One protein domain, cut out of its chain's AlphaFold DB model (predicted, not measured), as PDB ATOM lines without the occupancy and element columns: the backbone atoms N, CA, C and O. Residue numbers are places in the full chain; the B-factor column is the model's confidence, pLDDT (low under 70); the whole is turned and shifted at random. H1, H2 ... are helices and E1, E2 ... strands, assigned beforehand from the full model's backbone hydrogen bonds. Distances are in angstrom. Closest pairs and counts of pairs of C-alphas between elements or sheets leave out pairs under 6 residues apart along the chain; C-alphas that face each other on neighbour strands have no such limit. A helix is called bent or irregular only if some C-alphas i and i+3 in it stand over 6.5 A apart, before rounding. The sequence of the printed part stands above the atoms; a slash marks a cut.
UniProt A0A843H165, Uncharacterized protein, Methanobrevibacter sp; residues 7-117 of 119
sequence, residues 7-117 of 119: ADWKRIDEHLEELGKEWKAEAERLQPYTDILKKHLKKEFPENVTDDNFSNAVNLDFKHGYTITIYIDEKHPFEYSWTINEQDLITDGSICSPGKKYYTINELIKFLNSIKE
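Overview. This is residues 7 to 117 of the 119 residues of an uncharacterized protein of Methanobrevibacter sp (UniProt A0A843H165). A long bent helix, H1, reaches out as an arm with its first part and folds over one face of a small three-stranded sheet with its last part, H1b; a short helix, H2, covers part of that same face, and no named helix covers the other. Residues 7 to 22 of H1 stick out free, and a long loop, residues 87 to 104, swings away from the sheet between E3 and H2. The printed part has 111 residues with two named helices and three named strands, in the order H1 E1 E2 E3 H2; the sheet order is E1 - E2 - E3, antiparallel throughout, and the class is mixed, helices and strands. The whole is loose, with a radius of gyration of the C-alphas of 16.8 A, and elongated, spanning 57 by 34 by 26 A.

Along the chain. H1, residues 7 to 44, was assigned as one helix by its hydrogen bonds but is bent: C-alphas 29 and 32 are 7.2 A apart. Its arm H1a, residues 7 to 29, begins with C-alpha 7 at (-5.933, 17.611, 58.944) and is 33.3 A long; its arm H1b, residues 32 to 44, is 19.0 A long. E1 is residues 57 to 61, with C-alpha 57 at (-33.650, 32.912, 40.084). E2, residues 66 to 72, measures 19.6 A and E3, residues 80 to 86, 19.4 A. H2, residues 105 to 115, measures 15.5 A and ends with C-alpha 115 at (-41.329, 37.992, 22.785).

Arrangement. E1, E2 and E3 form a meander, each strand the antiparallel neighbour of the one before. E1 and E2 are a hairpin, with N 58 and O 70 within hydrogen-bond range at 2.8 A. E2 and E3 are a hairpin too, with N 71 and O 81 at 2.7 A. H1b and H2 are on the same face, making two layers, helices on one face of a sheet. H1b lies over E1 and E2 at a height over the sheet of 9.5 A; its closest C-alphas to E1 are those of Thr 34 and Ala 57, 6.5 A. H2 lies over E2, and its closest C-alphas to E3 are those of Ile 105 and Tyr 80, 7.0 A. H1b and H2 only just touch, with 3 pairs of C-alphas within 8 A, the closest Leu 37 and Ile 105 at 7.4 A. H1a stands at a steep tilt of 53 degrees to H1b and is apart from H2. In H1a, H1b and H2 every O i to N i+4 pair is within hydrogen-bond range.

Size, cuts and confidence. The two C-alphas farthest apart are those of Ala 7 and Glu 117, 57.4 A. Without residues 7 to 22 the body spans 39 by 27 by 23 A. The links H1 to E1 and E3 to H2 are long. The printed part has no cut. Its mean pLDDT is 75.8, with residues 53 to 54, 64 to 65 and 83 to 102 under 70.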
ATOM      1  N   ALA A   7      -5.760  16.257  58.426       88.56
ATOM      2  CA  ALA A   7      -5.933  17.611  58.944       88.56
ATOM      3  C   ALA A   7      -6.288  18.629  57.845       88.56
ATOM      4  O   ALA A   7      -7.014  19.585  58.118       88.56
ATOM      5  N   ASP A   8      -5.798  18.432  56.617       90.19
ATOM      6  CA  ASP A   8      -6.160  19.271  55.472       90.19
ATOM      7  C   ASP A   8      -7.595  18.981  55.020       90.19
ATOM      8  O   ASP A   8      -8.356  19.919  54.794       90.19
ATOM      9  N   TRP A   9      -7.999  17.705  54.981       89.81
ATOM     10  CA  TRP A   9      -9.383  17.309  54.695       89.81
ATOM     11  C   TRP A   9     -10.367  17.869  55.717       89.81
ATOM     12  O   TRP A   9     -11.361  18.473  55.334       89.81
ATOM     13  N   LYS A  10     -10.039  17.784  57.010       92.00
ATOM     14  CA  LYS A  10     -10.880  18.363  58.062       92.00
ATOM     15  C   LYS A  10     -11.081  19.876  57.895       92.00
ATOM     16  O   LYS A  10     -12.187  20.365  58.086       92.00
ATOM     17  N   ARG A  11     -10.032  20.618  57.518       90.00
ATOM     18  CA  ARG A  11     -10.142  22.063  57.241       90.00
ATOM     19  C   ARG A  11     -10.999  22.356  56.014       90.00
ATOM     20  O   ARG A  11     -11.707  23.356  56.004       90.00
ATOM     21  N   ILE A  12     -10.909  21.518  54.983       88.94
ATOM     22  CA  ILE A  12     -11.756  21.630  53.791       88.94
ATOM     23  C   ILE A  12     -13.219  21.407  54.177       88.94
ATOM     24  O   ILE A  12     -14.053  22.227  53.813       88.94
ATOM     25  N   ASP A  13     -13.522  20.368  54.956       91.25
ATOM     26  CA  ASP A  13     -14.888  20.075  55.399       91.25
ATOM     27  C   ASP A  13     -15.471  21.218  56.244       91.25
ATOM     28  O   ASP A  13     -16.566  21.696  55.955       91.25
ATOM     29  N   GLU A  14     -14.719  21.726  57.225       91.81
ATOM     30  CA  GLU A  14     -15.129  22.881  58.041       91.81
ATOM     31  C   GLU A  14     -15.395  24.123  57.170       91.81
ATOM     32  O   GLU A  14     -16.403  24.808  57.350       91.81
ATOM     33  N   HIS A  15     -14.541  24.385  56.176       88.81
ATOM     34  CA  HIS A  15     -14.721  25.507  55.257       88.81
ATOM     35  C   HIS A  15     -15.947  25.334  54.347       88.81
ATOM     36  O   HIS A  15     -16.685  26.289  54.108       88.81
ATOM     37  N   LEU A  16     -16.202  24.117  53.858       86.31
ATOM     38  CA  LEU A  16     -17.395  23.805  53.069       86.31
ATOM     39  C   LEU A  16     -18.677  23.943  53.902       86.31
ATOM     40  O   LEU A  16     -19.686  24.417  53.381       86.31
ATOM     41  N   GLU A  17     -18.649  23.585  55.187       89.50
ATOM     42  CA  GLU A  17     -19.777  23.812  56.095       89.50
ATOM     43  C   GLU A  17     -20.056  25.303  56.322       89.50
ATOM     44  O   GLU A  17     -21.221  25.709  56.362       89.50
ATOM     45  N   GLU A  18     -19.018  26.126  56.484       88.25
ATOM     46  CA  GLU A  18     -19.158  27.582  56.606       88.25
ATOM     47  C   GLU A  18     -19.752  28.194  55.335       88.25
ATOM     48  O   GLU A  18     -20.766  28.891  55.412       88.25
ATOM     49  N   LEU A  19     -19.209  27.843  54.165       81.12
ATOM     50  CA  LEU A  19     -19.759  28.264  52.874       81.12
ATOM     51  C   LEU A  19     -21.216  27.810  52.711       81.12
ATOM     52  O   LEU A  19     -22.067  28.589  52.290       81.12
ATOM     53  N   GLY A  20     -21.541  26.578  53.109       80.56
ATOM     54  CA  GLY A  20     -22.910  26.064  53.073       80.56
ATOM     55  C   GLY A  20     -23.883  26.877  53.935       80.56
ATOM     56  O   GLY A  20     -25.028  27.093  53.534       80.56
ATOM     57  N   LYS A  21     -23.441  27.374  55.099       84.88
ATOM     58  CA  LYS A  21     -24.250  28.253  55.963       84.88
ATOM     59  C   LYS A  21     -24.476  29.619  55.324       84.88
ATOM     60  O   LYS A  21     -25.604  30.105  55.359       84.88
ATOM     61  N   GLU A  22     -23.442  30.212  54.731       82.69
ATOM     62  CA  GLU A  22     -23.551  31.492  54.019       82.69
ATOM     63  C   GLU A  22     -24.525  31.389  52.843       82.69
ATOM     64  O   GLU A  22     -25.443  32.198  52.719       82.69
ATOM     65  N   TRP A  23     -24.395  30.338  52.033       77.25
ATOM     66  CA  TRP A  23     -25.264  30.101  50.879       77.25
ATOM     67  C   TRP A  23     -26.714  29.871  51.295       77.25
ATOM     68  O   TRP A  23     -27.637  30.359  50.642       77.25
ATOM     69  N   LYS A  24     -26.933  29.154  52.403       82.56
ATOM     70  CA  LYS A  24     -28.272  28.944  52.955       82.56
ATOM     71  C   LYS A  24     -28.891  30.248  53.461       82.56
ATOM     72  O   LYS A  24     -30.051  30.512  53.160       82.56
ATOM     73  N   ALA A  25     -28.135  31.053  54.203       83.81
ATOM     74  CA  ALA A  25     -28.613  32.336  54.710       83.81
ATOM     75  C   ALA A  25     -28.966  33.297  53.564       83.81
ATOM     76  O   ALA A  25     -29.993  33.971  53.614       83.81
ATOM     77  N   GLU A  26     -28.153  33.316  52.506       80.06
ATOM     78  CA  GLU A  26     -28.423  34.117  51.314       80.06
ATOM     79  C   GLU A  26     -29.670  33.624  50.566       80.06
ATOM     80  O   GLU A  26     -30.515  34.421  50.161       80.06
ATOM     81  N   ALA A  27     -29.859  32.306  50.466       77.75
ATOM     82  CA  ALA A  27     -31.069  31.738  49.886       77.75
ATOM     83  C   ALA A  27     -32.334  32.121  50.660       77.75
ATOM     84  O   ALA A  27     -33.316  32.561  50.065       77.75
ATOM     85  N   GLU A  28     -32.296  32.020  51.988       85.12
ATOM     86  CA  GLU A  28     -33.399  32.438  52.856       85.12
ATOM     87  C   GLU A  28     -33.669  33.950  52.748       85.12
ATOM     88  O   GLU A  28     -34.826  34.376  52.798       85.12
ATOM     89  N   ARG A  29     -32.626  34.767  52.539       85.25
ATOM     90  CA  ARG A  29     -32.736  36.221  52.340       85.25
ATOM     91  C   ARG A  29     -33.442  36.583  51.033       85.25
ATOM     92  O   ARG A  29     -34.221  37.538  51.012       85.25
ATOM     93  N   LEU A  30     -33.164  35.851  49.954       82.44
ATOM     94  CA  LEU A  30     -33.704  36.126  48.619       82.44
ATOM     95  C   LEU A  30     -35.055  35.455  48.347       82.44
ATOM     96  O   LEU A  30     -35.797  35.924  47.478       82.44
ATOM     97  N   GLN A  31     -35.413  34.431  49.127       84.69
ATOM     98  CA  GLN A  31     -36.657  33.669  48.984       84.69
ATOM     99  C   GLN A  31     -37.928  34.536  48.865       84.69
ATOM    100  O   GLN A  31     -38.739  34.286  47.974       84.69
ATOM    101  N   PRO A  32     -38.135  35.599  49.670       87.38
ATOM    102  CA  PRO A  32     -39.343  36.413  49.544       87.38
ATOM    103  C   PRO A  32     -39.452  37.110  48.181       87.38
ATOM    104  O   PRO A  32     -40.552  37.314  47.667       87.38
ATOM    105  N   TYR A  33     -38.317  37.479  47.584       84.00
ATOM    106  CA  TYR A  33     -38.281  38.156  46.290       84.00
ATOM    107  C   TYR A  33     -38.510  37.169  45.144       84.00
ATOM    108  O   TYR A  33     -39.274  37.478  44.227       84.00
ATOM    109  N   THR A  34     -37.934  35.962  45.223       83.50
ATOM    110  CA  THR A  34     -38.230  34.888  44.261       83.50
ATOM    111  C   THR A  34     -39.693  34.472  44.335       83.50
ATOM    112  O   THR A  34     -40.318  34.314  43.290       83.50
ATOM    113  N   ASP A  35     -40.289  34.403  45.525       87.44
ATOM    114  CA  ASP A  35     -41.709  34.088  45.703       87.44
ATOM    115  C   ASP A  35     -42.625  35.155  45.086       87.44
ATOM    116  O   ASP A  35     -43.593  34.831  44.389       87.44
ATOM    117  N   ILE A  36     -42.319  36.443  45.297       86.88
ATOM    118  CA  ILE A  36     -43.061  37.555  44.681       86.88
ATOM    119  C   ILE A  36     -42.956  37.481  43.158       86.88
ATOM    120  O   ILE A  36     -43.980  37.595  42.474       86.88
ATOM    121  N   LEU A  37     -41.751  37.276  42.622       84.81
ATOM    122  CA  LEU A  37     -41.520  37.157  41.187       84.81
ATOM    123  C   LEU A  37     -42.271  35.949  40.607       84.81
ATOM    124  O   LEU A  37     -43.065  36.121  39.682       84.81
ATOM    125  N   LYS A  38     -42.114  34.756  41.199       88.31
ATOM    126  CA  LYS A  38     -42.833  33.527  40.815       88.31
ATOM    127  C   LYS A  38     -44.338  33.742  40.821       88.31
ATOM    128  O   LYS A  38     -45.009  33.341  39.879       88.31
ATOM    129  N   LYS A  39     -44.888  34.409  41.838       89.62
ATOM    130  CA  LYS A  39     -46.328  34.691  41.925       89.62
ATOM    131  C   LYS A  39     -46.828  35.557  40.765       89.62
ATOM    132  O   LYS A  39     -47.886  35.269  40.211       89.62
ATOM    133  N   HIS A  40     -46.099  36.614  40.408       89.44
ATOM    134  CA  HIS A  40     -46.483  37.475  39.286       89.44
ATOM    135  C   HIS A  40     -46.313  36.761  37.945       89.44
ATOM    136  O   HIS A  40     -47.203  36.835  37.105       89.44
ATOM    137  N   LEU A  41     -45.220  36.019  37.767       88.25
ATOM    138  CA  LEU A  41     -44.995  35.244  36.552       88.25
ATOM    139  C   LEU A  41     -46.028  34.129  36.395       88.25
ATOM    140  O   LEU A  41     -46.567  33.989  35.310       88.25
ATOM    141  N   LYS A  42     -46.406  33.406  37.459       90.56
ATOM    142  CA  LYS A  42     -47.453  32.366  37.405       90.56
ATOM    143  C   LYS A  42     -48.825  32.935  37.041       90.56
ATOM    144  O   LYS A  42     -49.668  32.207  36.532       90.56
ATOM    145  N   LYS A  43     -49.065  34.224  37.291       90.25
ATOM    146  CA  LYS A  43     -50.303  34.896  36.879       90.25
ATOM    147  C   LYS A  43     -50.355  35.126  35.364       90.25
ATOM    148  O   LYS A  43     -51.424  34.993  34.780       90.25
ATOM    149  N   GLU A  44     -49.225  35.478  34.754       88.75
ATOM    150  CA  GLU A  44     -49.135  35.828  33.326       88.75
ATOM    151  C   GLU A  44     -48.741  34.630  32.439       88.75
ATOM    152  O   GLU A  44     -49.206  34.515  31.309       88.75
ATOM    153  N   PHE A  45     -47.918  33.720  32.966       88.88
ATOM    154  CA  PHE A  45     -47.314  32.562  32.298       88.88
ATOM    155  C   PHE A  45     -47.438  31.284  33.163       88.88
ATOM    156  O   PHE A  45     -46.428  30.697  33.562       88.88
ATOM    157  N   PRO A  46     -48.661  30.840  33.510       88.62
ATOM    158  CA  PRO A  46     -48.884  29.746  34.463       88.62
ATOM    159  C   PRO A  46     -48.266  28.410  34.038       88.62
ATOM    160  O   PRO A  46     -47.833  27.649  34.896       88.62
ATOM    161  N   GLU A  47     -48.226  28.131  32.733       88.38
ATOM    162  CA  GLU A  47     -47.709  26.871  32.180       88.38
ATOM    163  C   GLU A  47     -46.191  26.891  31.955       88.38
ATOM    164  O   GLU A  47     -45.610  25.844  31.688       88.38
ATOM    165  N   ASN A  48     -45.558  28.066  32.042       88.25
ATOM    166  CA  ASN A  48     -44.140  28.232  31.728       88.25
ATOM    167  C   ASN A  48     -43.276  28.341  32.985       88.25
ATOM    168  O   ASN A  48     -42.097  28.027  32.934       88.25
ATOM    169  N   VAL A  49     -43.820  28.791  34.120       88.75
ATOM    170  CA  VAL A  49     -43.025  28.902  35.353       88.75
ATOM    171  C   VAL A  49     -42.668  27.522  35.883       88.75
ATOM    172  O   VAL A  49     -43.537  26.773  36.327       88.75
ATOM    173  N   THR A  50     -41.373  27.242  35.917       82.69
ATOM    174  CA  THR A  50     -40.832  26.033  36.534       82.69
ATOM    175  C   THR A  50     -40.886  26.124  38.061       82.69
ATOM    176  O   THR A  50     -40.804  27.203  38.662       82.69
ATOM    177  N   ASP A  51     -40.976  24.966  38.709       75.56
ATOM    178  CA  ASP A  51     -40.842  24.851  40.163       75.56
ATOM    179  C   ASP A  51     -39.378  24.670  40.606       75.56
ATOM    180  O   ASP A  51     -39.117  24.295  41.750       75.56
ATOM    181  N   ASP A  52     -38.414  24.993  39.735       70.94
ATOM    182  CA  ASP A  52     -36.997  24.937  40.070       70.94
ATOM    183  C   ASP A  52     -36.683  25.806  41.292       70.94
ATOM    184  O   ASP A  52     -37.131  26.956  41.433       70.94
ATOM    185  N   ASN A  53     -35.891  25.237  42.199       63.97
ATOM    186  CA  ASN A  53     -35.609  25.830  43.497       63.97
ATOM    187  C   ASN A  53     -34.274  26.581  43.485       63.97
ATOM    188  O   ASN A  53     -33.361  26.280  44.253       63.97
ATOM    189  N   PHE A  54     -34.154  27.550  42.578       68.81
ATOM    190  CA  PHE A  54     -33.053  28.506  42.613       68.81
ATOM    191  C   PHE A  54     -33.348  29.582  43.654       68.81
ATOM    192  O   PHE A  54     -34.407  30.209  43.649       68.81
ATOM    193  N   SER A  55     -32.388  29.806  44.547       71.50
ATOM    194  CA  SER A  55     -32.480  30.789  45.626       71.50
ATOM    195  C   SER A  55     -32.623  32.227  45.129       71.50
ATOM    196  O   SER A  55     -33.257  33.047  45.786       71.50
ATOM    197  N   ASN A  56     -32.050  32.532  43.965       78.12
ATOM    198  CA  ASN A  56     -31.967  33.876  43.397       78.12
ATOM    199  C   ASN A  56     -32.482  33.965  41.952       78.12
ATOM    200  O   ASN A  56     -32.219  34.960  41.275       78.12
ATOM    201  N   ALA A  57     -33.186  32.941  41.463       81.06
ATOM    202  CA  ALA A  57     -33.650  32.912  40.084       81.06
ATOM    203  C   ALA A  57     -35.004  32.213  39.909       81.06
ATOM    204  O   ALA A  57     -35.446  31.426  40.745       81.06
ATOM    205  N   VAL A  58     -35.663  32.511  38.794       84.69
ATOM    206  CA  VAL A  58     -36.905  31.871  38.356       84.69
ATOM    207  C   VAL A  58     -36.765  31.498  36.889       84.69
ATOM    208  O   VAL A  58     -36.470  32.371  36.075       84.69
ATOM    209  N   ASN A  59     -37.003  30.231  36.550       86.25
ATOM    210  CA  ASN A  59     -36.992  29.782  35.160       86.25
ATOM    211  C   ASN A  59     -38.403  29.755  34.572       86.25
ATOM    212  O   ASN A  59     -39.366  29.359  35.240       86.25
ATOM    213  N   LEU A  60     -38.486  30.152  33.308       86.25
ATOM    214  CA  LEU A  60     -39.644  30.023  32.444       86.25
ATOM    215  C   LEU A  60     -39.297  29.104  31.274       86.25
ATOM    216  O   LEU A  60     -38.437  29.463  30.474       86.25
ATOM    217  N   ASP A  61     -39.990  27.982  31.143       86.12
ATOM    218  CA  ASP A  61     -39.845  27.055  30.026       86.12
ATOM    219  C   ASP A  61     -40.931  27.301  28.981       86.12
ATOM    220  O   ASP A  61     -42.130  27.271  29.273       86.12
ATOM    221  N   PHE A  62     -40.518  27.534  27.740       81.75
ATOM    222  CA  PHE A  62     -41.407  27.746  26.603       81.75
ATOM    223  C   PHE A  62     -41.393  26.545  25.649       81.75
ATOM    224  O   PHE A  62     -40.491  25.706  25.659       81.75
ATOM    225  N   LYS A  63     -42.448  26.425  24.835       71.44
ATOM    226  CA  LYS A  63     -42.746  25.206  24.062       71.44
ATOM    227  C   LYS A  63     -41.691  24.865  23.009       71.44
ATOM    228  O   LYS A  63     -41.623  23.701  22.620       71.44
ATOM    229  N   HIS A  64     -40.887  25.827  22.560       67.75
ATOM    230  CA  HIS A  64     -39.884  25.600  21.519       67.75
ATOM    231  C   HIS A  64     -38.483  25.276  22.065       67.75
ATOM    232  O   HIS A  64     -37.520  25.355  21.313       67.75
ATOM    233  N   GLY A  65     -38.354  24.898  23.344       69.25
ATOM    234  CA  GLY A  65     -37.055  24.563  23.951       69.25
ATOM    235  C   GLY A  65     -36.283  25.771  24.494       69.25
ATOM    236  O   GLY A  65     -35.114  25.643  24.853       69.25
ATOM    237  N   TYR A  66     -36.945  26.926  24.584       74.31
ATOM    238  CA  TYR A  66     -36.387  28.150  25.152       74.31
ATOM    239  C   TYR A  66     -36.626  28.159  26.662       74.31
ATOM    240  O   TYR A  66     -37.778  28.129  27.106       74.31
ATOM    241  N   THR A  67     -35.558  28.297  27.446       79.12
ATOM    242  CA  THR A  67     -35.663  28.555  28.887       79.12
ATOM    243  C   THR A  67     -35.198  29.974  29.187       79.12
ATOM    244  O   THR A  67     -34.058  30.346  28.911       79.12
ATOM    245  N   ILE A  68     -36.064  30.782  29.796       81.38
ATOM    246  CA  ILE A  68     -35.700  32.108  30.296       81.38
ATOM    247  C   ILE A  68     -35.438  32.019  31.788       81.38
ATOM    248  O   ILE A  68     -36.361  31.805  32.568       81.38
ATOM    249  N   THR A  69     -34.198  32.261  32.191       83.25
ATOM    250  CA  THR A  69     -33.833  32.392  33.600       83.25
ATOM    251  C   THR A  69     -33.844  33.863  33.984       83.25
ATOM    252  O   THR A  69     -33.099  34.667  33.428       83.25
ATOM    253  N   ILE A  70     -34.683  34.224  34.948       83.38
ATOM    254  CA  ILE A  70     -34.781  35.570  35.508       83.38
ATOM    255  C   ILE A  70     -34.047  35.574  36.844       83.38
ATOM    256  O   ILE A  70     -34.454  34.872  37.765       83.38
ATOM    257  N   TYR A  71     -32.996  36.376  36.957       82.44
ATOM    258  CA  TYR A  71     -32.197  36.540  38.165       82.44
ATOM    259  C   TYR A  71     -32.622  37.768  38.960       82.44
ATOM    260  O   TYR A  71     -32.926  38.830  38.406       82.44
ATOM    261  N   ILE A  72     -32.550  37.624  40.275       80.44
ATOM    262  CA  ILE A  72     -32.742  38.694  41.245       80.44
ATOM    263  C   ILE A  72     -31.378  39.264  41.614       80.44
ATOM    264  O   ILE A  72     -30.459  38.515  41.944       80.44
ATOM    265  N   ASP A  73     -31.246  40.589  41.572       76.62
ATOM    266  CA  ASP A  73     -30.050  41.245  42.090       76.62
ATOM    267  C   ASP A  73     -30.127  41.371  43.614       76.62
ATOM    268  O   ASP A  73     -31.015  42.011  44.171       76.62
ATOM    269  N   GLU A  74     -29.149  40.794  44.298       74.31
ATOM    270  CA  GLU A  74     -28.987  40.844  45.750       74.31
ATOM    271  C   GLU A  74     -28.930  42.256  46.350       74.31
ATOM    272  O   GLU A  74     -29.277  42.444  47.523       74.31
ATOM    273  N   LYS A  75     -28.456  43.236  45.572       74.75
ATOM    274  CA  LYS A  75     -28.364  44.655  45.946       74.75
ATOM    275  C   LYS A  75     -29.620  45.428  45.569       74.75
ATOM    276  O   LYS A  75     -29.956  46.404  46.239       74.75
ATOM    277  N   HIS A  76     -30.310  44.981  44.524       73.19
ATOM    278  CA  HIS A  76     -31.521  45.597  43.994       73.19
ATOM    279  C   HIS A  76     -32.608  44.531  43.798       73.19
ATOM    280  O   HIS A  76     -32.967  44.214  42.672       73.19
ATOM    281  N   PRO A  77     -33.189  43.979  44.876       73.44
ATOM    282  CA  PRO A  77     -34.039  42.787  44.781       73.44
ATOM    283  C   PRO A  77     -35.431  43.040  44.168       73.44
ATOM    284  O   PRO A  77     -36.228  42.119  44.006       73.44
ATOM    285  N   PHE A  78     -35.728  44.293  43.813       71.81
ATOM    286  CA  PHE A  78     -36.897  44.694  43.020       71.81
ATOM    287  C   PHE A  78     -36.570  44.918  41.537       71.81
ATOM    288  O   PHE A  78     -37.464  45.225  40.744       71.81
ATOM    289  N   GLU A  79     -35.297  44.783  41.183       73.19
ATOM    290  CA  GLU A  79     -34.773  44.867  39.837       73.19
ATOM    291  C   GLU A  79     -34.344  43.474  39.381       73.19
ATOM    292  O   GLU A  79     -33.639  42.738  40.075       73.19
ATOM    293  N   TYR A  80     -34.789  43.112  38.186       76.19
ATOM    294  CA  TYR A  80     -34.604  41.781  37.639       76.19
ATOM    295  C   TYR A  80     -33.747  41.860  36.389       76.19
ATOM    296  O   TYR A  80     -33.935  42.735  35.542       76.19
ATOM    297  N   SER A  81     -32.830  40.914  36.261       71.25
ATOM    298  CA  SER A  81     -32.133  40.649  35.006       71.25
ATOM    299  C   SER A  81     -32.579  39.292  34.485       71.25
ATOM    300  O   SER A  81     -33.138  38.493  35.229       71.25
ATOM    301  N   TRP A  82     -32.388  39.020  33.205       70.69
ATOM    302  CA  TRP A  82     -32.773  37.738  32.636       70.69
ATOM    303  C   TRP A  82     -31.770  37.301  31.577       70.69
ATOM    304  O   TRP A  82     -31.051  38.117  31.003       70.69
ATOM    305  N   THR A  83     -31.734  35.998  31.342       69.38
ATOM    306  CA  THR A  83     -30.998  35.343  30.263       69.38
ATOM    307  C   THR A  83     -31.934  34.373  29.561       69.38
ATOM    308  O   THR A  83     -32.788  33.765  30.205       69.38
ATOM    309  N   ILE A  84     -31.778  34.233  28.249       66.94
ATOM    310  CA  ILE A  84     -32.425  33.173  27.478       66.94
ATOM    311  C   ILE A  84     -31.352  32.113  27.255       66.94
ATOM    312  O   ILE A  84     -30.360  32.368  26.573       66.94
ATOM    313  N   ASN A  85     -31.526  30.957  27.886       60.84
ATOM    314  CA  ASN A  85     -30.745  29.772  27.592       60.84
ATOM    315  C   ASN A  85     -31.450  29.021  26.471       60.84
ATOM    316  O   ASN A  85     -32.541  28.478  26.628       60.84
ATOM    317  N   GLU A  86     -30.781  29.023  25.337       54.66
ATOM    318  CA  GLU A  86     -31.096  28.219  24.181       54.66
ATOM    319  C   GLU A  86     -30.315  26.916  24.302       54.66
ATOM    320  O   GLU A  86     -29.083  26.945  24.264       54.66
ATOM    321  N   GLN A  87     -30.991  25.775  24.463       48.50
ATOM    322  CA  GLN A  87     -30.309  24.503  24.212       48.50
ATOM    323  C   GLN A  87     -30.070  24.280  22.700       48.50
ATOM    324  O   GLN A  87     -29.230  23.444  22.381       48.50
ATOM    325  N   ASP A  88     -30.674  25.082  21.794       39.16
ATOM    326  CA  ASP A  88     -30.602  24.872  20.332       39.16
ATOM    327  C   ASP A  88     -30.247  26.085  19.406       39.16
ATOM    328  O   ASP A  88     -29.816  25.850  18.277       39.16
ATOM    329  N   LEU A  89     -30.279  27.368  19.802       40.62
ATOM    330  CA  LEU A  89     -29.738  28.525  19.031       40.62
ATOM    331  C   LEU A  89     -28.254  28.685  19.356       40.62
ATOM    332  O   LEU A  89     -27.782  29.699  19.876       40.62
ATOM    333  N   ILE A  90     -27.469  27.709  18.917       36.03
ATOM    334  CA  ILE A  90     -26.197  28.062  18.295       36.03
ATOM    335  C   ILE A  90     -26.478  28.217  16.803       36.03
ATOM    336  O   ILE A  90     -26.103  27.385  15.982       36.03
ATOM    337  N   THR A  91     -27.126  29.317  16.435       34.53
ATOM    338  CA  THR A  91     -26.933  29.890  15.103       34.53
ATOM    339  C   THR A  91     -26.257  31.238  15.302       34.53
ATOM    340  O   THR A  91     -26.860  32.181  15.805       34.53
ATOM    341  N   ASP A  92     -24.970  31.284  14.965       31.92
ATOM    342  CA  ASP A  92     -24.133  32.486  14.887       31.92
ATOM    343  C   ASP A  92     -23.743  33.190  16.199       31.92
ATOM    344  O   ASP A  92     -23.667  34.417  16.269       31.92
ATOM    345  N   GLY A  93     -23.395  32.417  17.236       32.47
ATOM    346  CA  GLY A  93     -22.493  32.884  18.307       32.47
ATOM    347  C   GLY A  93     -22.973  34.091  19.124       32.47
ATOM    348  O   GLY A  93     -22.176  34.724  19.817       32.47
ATOM    349  N   SER A  94     -24.261  34.415  19.057       32.47
ATOM    350  CA  SER A  94     -24.845  35.587  19.696       32.47
ATOM    351  C   SER A  94     -25.665  35.146  20.901       32.47
ATOM    352  O   SER A  94     -26.886  35.056  20.838       32.47
ATOM    353  N   ILE A  95     -24.989  34.894  22.025       40.00
ATOM    354  CA  ILE A  95     -25.661  34.931  23.323       40.00
ATOM    355  C   ILE A  95     -26.125  36.377  23.489       40.00
ATOM    356  O   ILE A  95     -25.322  37.272  23.766       40.00
ATOM    357  N   CYS A  96     -27.415  36.628  23.278       40.25
ATOM    358  CA  CYS A  96     -28.051  37.878  23.668       40.25
ATOM    359  C   CYS A  96     -28.097  37.933  25.200       40.25
ATOM    360  O   CYS A  96     -29.142  37.760  25.812       40.25
ATOM    361  N   SER A  97     -26.946  38.190  25.818       41.16
ATOM    362  CA  SER A  97     -26.853  38.773  27.147       41.16
ATOM    363  C   SER A  97     -26.922  40.286  26.945       41.16
ATOM    364  O   SER A  97     -25.876  40.904  26.715       41.16
ATOM    365  N   PRO A  98     -28.106  40.935  26.954       44.91
ATOM    366  CA  PRO A  98     -28.130  42.386  26.991       44.91
ATOM    367  C   PRO A  98     -27.444  42.774  28.302       44.91
ATOM    368  O   PRO A  98     -27.940  42.433  29.373       44.91
ATOM    369  N   GLY A  99     -26.260  43.392  28.225       49.34
ATOM    370  CA  GLY A  99     -25.445  43.696  29.406       49.34
ATOM    371  C   GLY A  99     -26.305  44.239  30.545       49.34
ATOM    372  O   GLY A  99     -27.087  45.142  30.283       49.34
ATOM    373  N   LYS A 100     -26.208  43.625  31.738       54.16
ATOM    374  CA  LYS A 100     -27.061  43.807  32.935       54.16
ATOM    375  C   LYS A 100     -28.114  44.917  32.796       54.16
ATOM    376  O   LYS A 100     -27.944  46.016  33.322       54.16
ATOM    377  N   LYS A 101     -29.189  44.643  32.054       61.69
ATOM    378  CA  LYS A 101     -30.358  45.520  32.041       61.69
ATOM    379  C   LYS A 101     -31.249  45.093  33.190       61.69
ATOM    380  O   LYS A 101     -31.712  43.956  33.232       61.69
ATOM    381  N   TYR A 102     -31.425  46.014  34.118       68.06
ATOM    382  CA  TYR A 102     -32.320  45.884  35.246       68.06
ATOM    383  C   TYR A 102     -33.715  46.313  34.811       68.06
ATOM    384  O   TYR A 102     -33.896  47.403  34.269       68.06
ATOM    385  N   TYR A 103     -34.686  45.433  35.012       72.19
ATOM    386  CA  TYR A 103     -36.088  45.676  34.716       72.19
ATOM    387  C   TYR A 103     -36.879  45.658  36.016       72.19
ATOM    388  O   TYR A 103     -36.685  44.778  36.854       72.19
ATOM    389  N   THR A 104     -37.835  46.569  36.167       80.25
ATOM    390  CA  THR A 104     -38.914  46.362  37.136       80.25
ATOM    391  C   THR A 104     -39.781  45.180  36.696       80.25
ATOM    392  O   THR A 104     -39.831  44.825  35.516       80.25
ATOM    393  N   ILE A 105     -40.540  44.590  37.624       79.94
ATOM    394  CA  ILE A 105     -41.409  43.441  37.316       79.94
ATOM    395  C   ILE A 105     -42.397  43.726  36.171       79.94
ATOM    396  O   ILE A 105     -42.652  42.869  35.330       79.94
ATOM    397  N   ASN A 106     -42.904  44.958  36.088       82.50
ATOM    398  CA  ASN A 106     -43.834  45.371  35.040       82.50
ATOM    399  C   ASN A 106     -43.152  45.478  33.672       82.50
ATOM    400  O   ASN A 106     -43.748  45.125  32.658       82.50
ATOM    401  N   GLU A 107     -41.920  45.987  33.627       82.75
ATOM    402  CA  GLU A 107     -41.147  46.078  32.385       82.75
ATOM    403  C   GLU A 107     -40.736  44.693  31.896       82.75
ATOM    404  O   GLU A 107     -40.855  44.412  30.706       82.75
ATOM    405  N   LEU A 108     -40.349  43.813  32.822       83.44
ATOM    406  CA  LEU A 108     -40.046  42.420  32.534       83.44
ATOM    407  C   LEU A 108     -41.256  41.701  31.927       83.44
ATOM    408  O   LEU A 108     -41.146  41.111  30.858       83.44
ATOM    409  N   ILE A 109     -42.432  41.802  32.555       85.12
ATOM    410  CA  ILE A 109     -43.666  41.186  32.045       85.12
ATOM    411  C   ILE A 109     -44.035  41.738  30.664       85.12
ATOM    412  O   ILE A 109     -44.440  40.975  29.786       85.12
ATOM    413  N   LYS A 110     -43.896  43.053  30.439       85.31
ATOM    414  CA  LYS A 110     -44.132  43.659  29.118       85.31
ATOM    415  C   LYS A 110     -43.172  43.109  28.067       85.31
ATOM    416  O   LYS A 110     -43.609  42.783  26.967       85.31
ATOM    417  N   PHE A 111     -41.892  42.994  28.410       83.44
ATOM    418  CA  PHE A 111     -40.878  42.441  27.524       83.44
ATOM    419  C   PHE A 111     -41.172  40.976  27.183       83.44
ATOM    420  O   PHE A 111     -41.286  40.650  26.004       83.44
ATOM    421  N   LEU A 112     -41.400  40.123  28.185       83.00
ATOM    422  CA  LEU A 112     -41.742  38.713  27.981       83.00
ATOM    423  C   LEU A 112     -42.991  38.564  27.109       83.00
ATOM    424  O   LEU A 112     -42.996  37.779  26.171       83.00
ATOM    425  N   ASN A 113     -44.022  39.382  27.334       85.31
ATOM    426  CA  ASN A 113     -45.210  39.387  26.482       85.31
ATOM    427  C   ASN A 113     -44.936  39.823  25.037       85.31
ATOM    428  O   ASN A 113     -45.667  39.397  24.148       85.31
ATOM    429  N   SER A 114     -43.924  40.659  24.792       84.31
ATOM    430  CA  SER A 114     -43.547  41.066  23.433       84.31
ATOM    431  C   SER A 114     -42.791  39.979  22.670       84.31
ATOM    432  O   SER A 114     -42.851  39.953  21.443       84.31
ATOM    433  N   ILE A 115     -42.112  39.074  23.388       79.19
ATOM    434  CA  ILE A 115     -41.329  37.992  22.785       79.19
ATOM    435  C   ILE A 115     -42.003  36.618  22.877       79.19
ATOM    436  O   ILE A 115     -41.584  35.718  22.170       79.19
ATOM    437  N   LYS A 116     -43.069  36.443  23.674       76.81
ATOM    438  CA  LYS A 116     -43.699  35.128  23.919       76.81
ATOM    439  C   LYS A 116     -44.213  34.399  22.678       76.81
ATOM    440  O   LYS A 116     -44.371  33.193  22.731       76.81
ATOM    441  N   GLU A 117     -44.538  35.115  21.601       76.62
ATOM    442  CA  GLU A 117     -44.969  34.481  20.344       76.62
ATOM    443  C   GLU A 117     -43.791  33.926  19.532       76.62
ATOM    444  O   GLU A 117     -43.999  33.173  18.584       76.62
TER     445      GLU A 117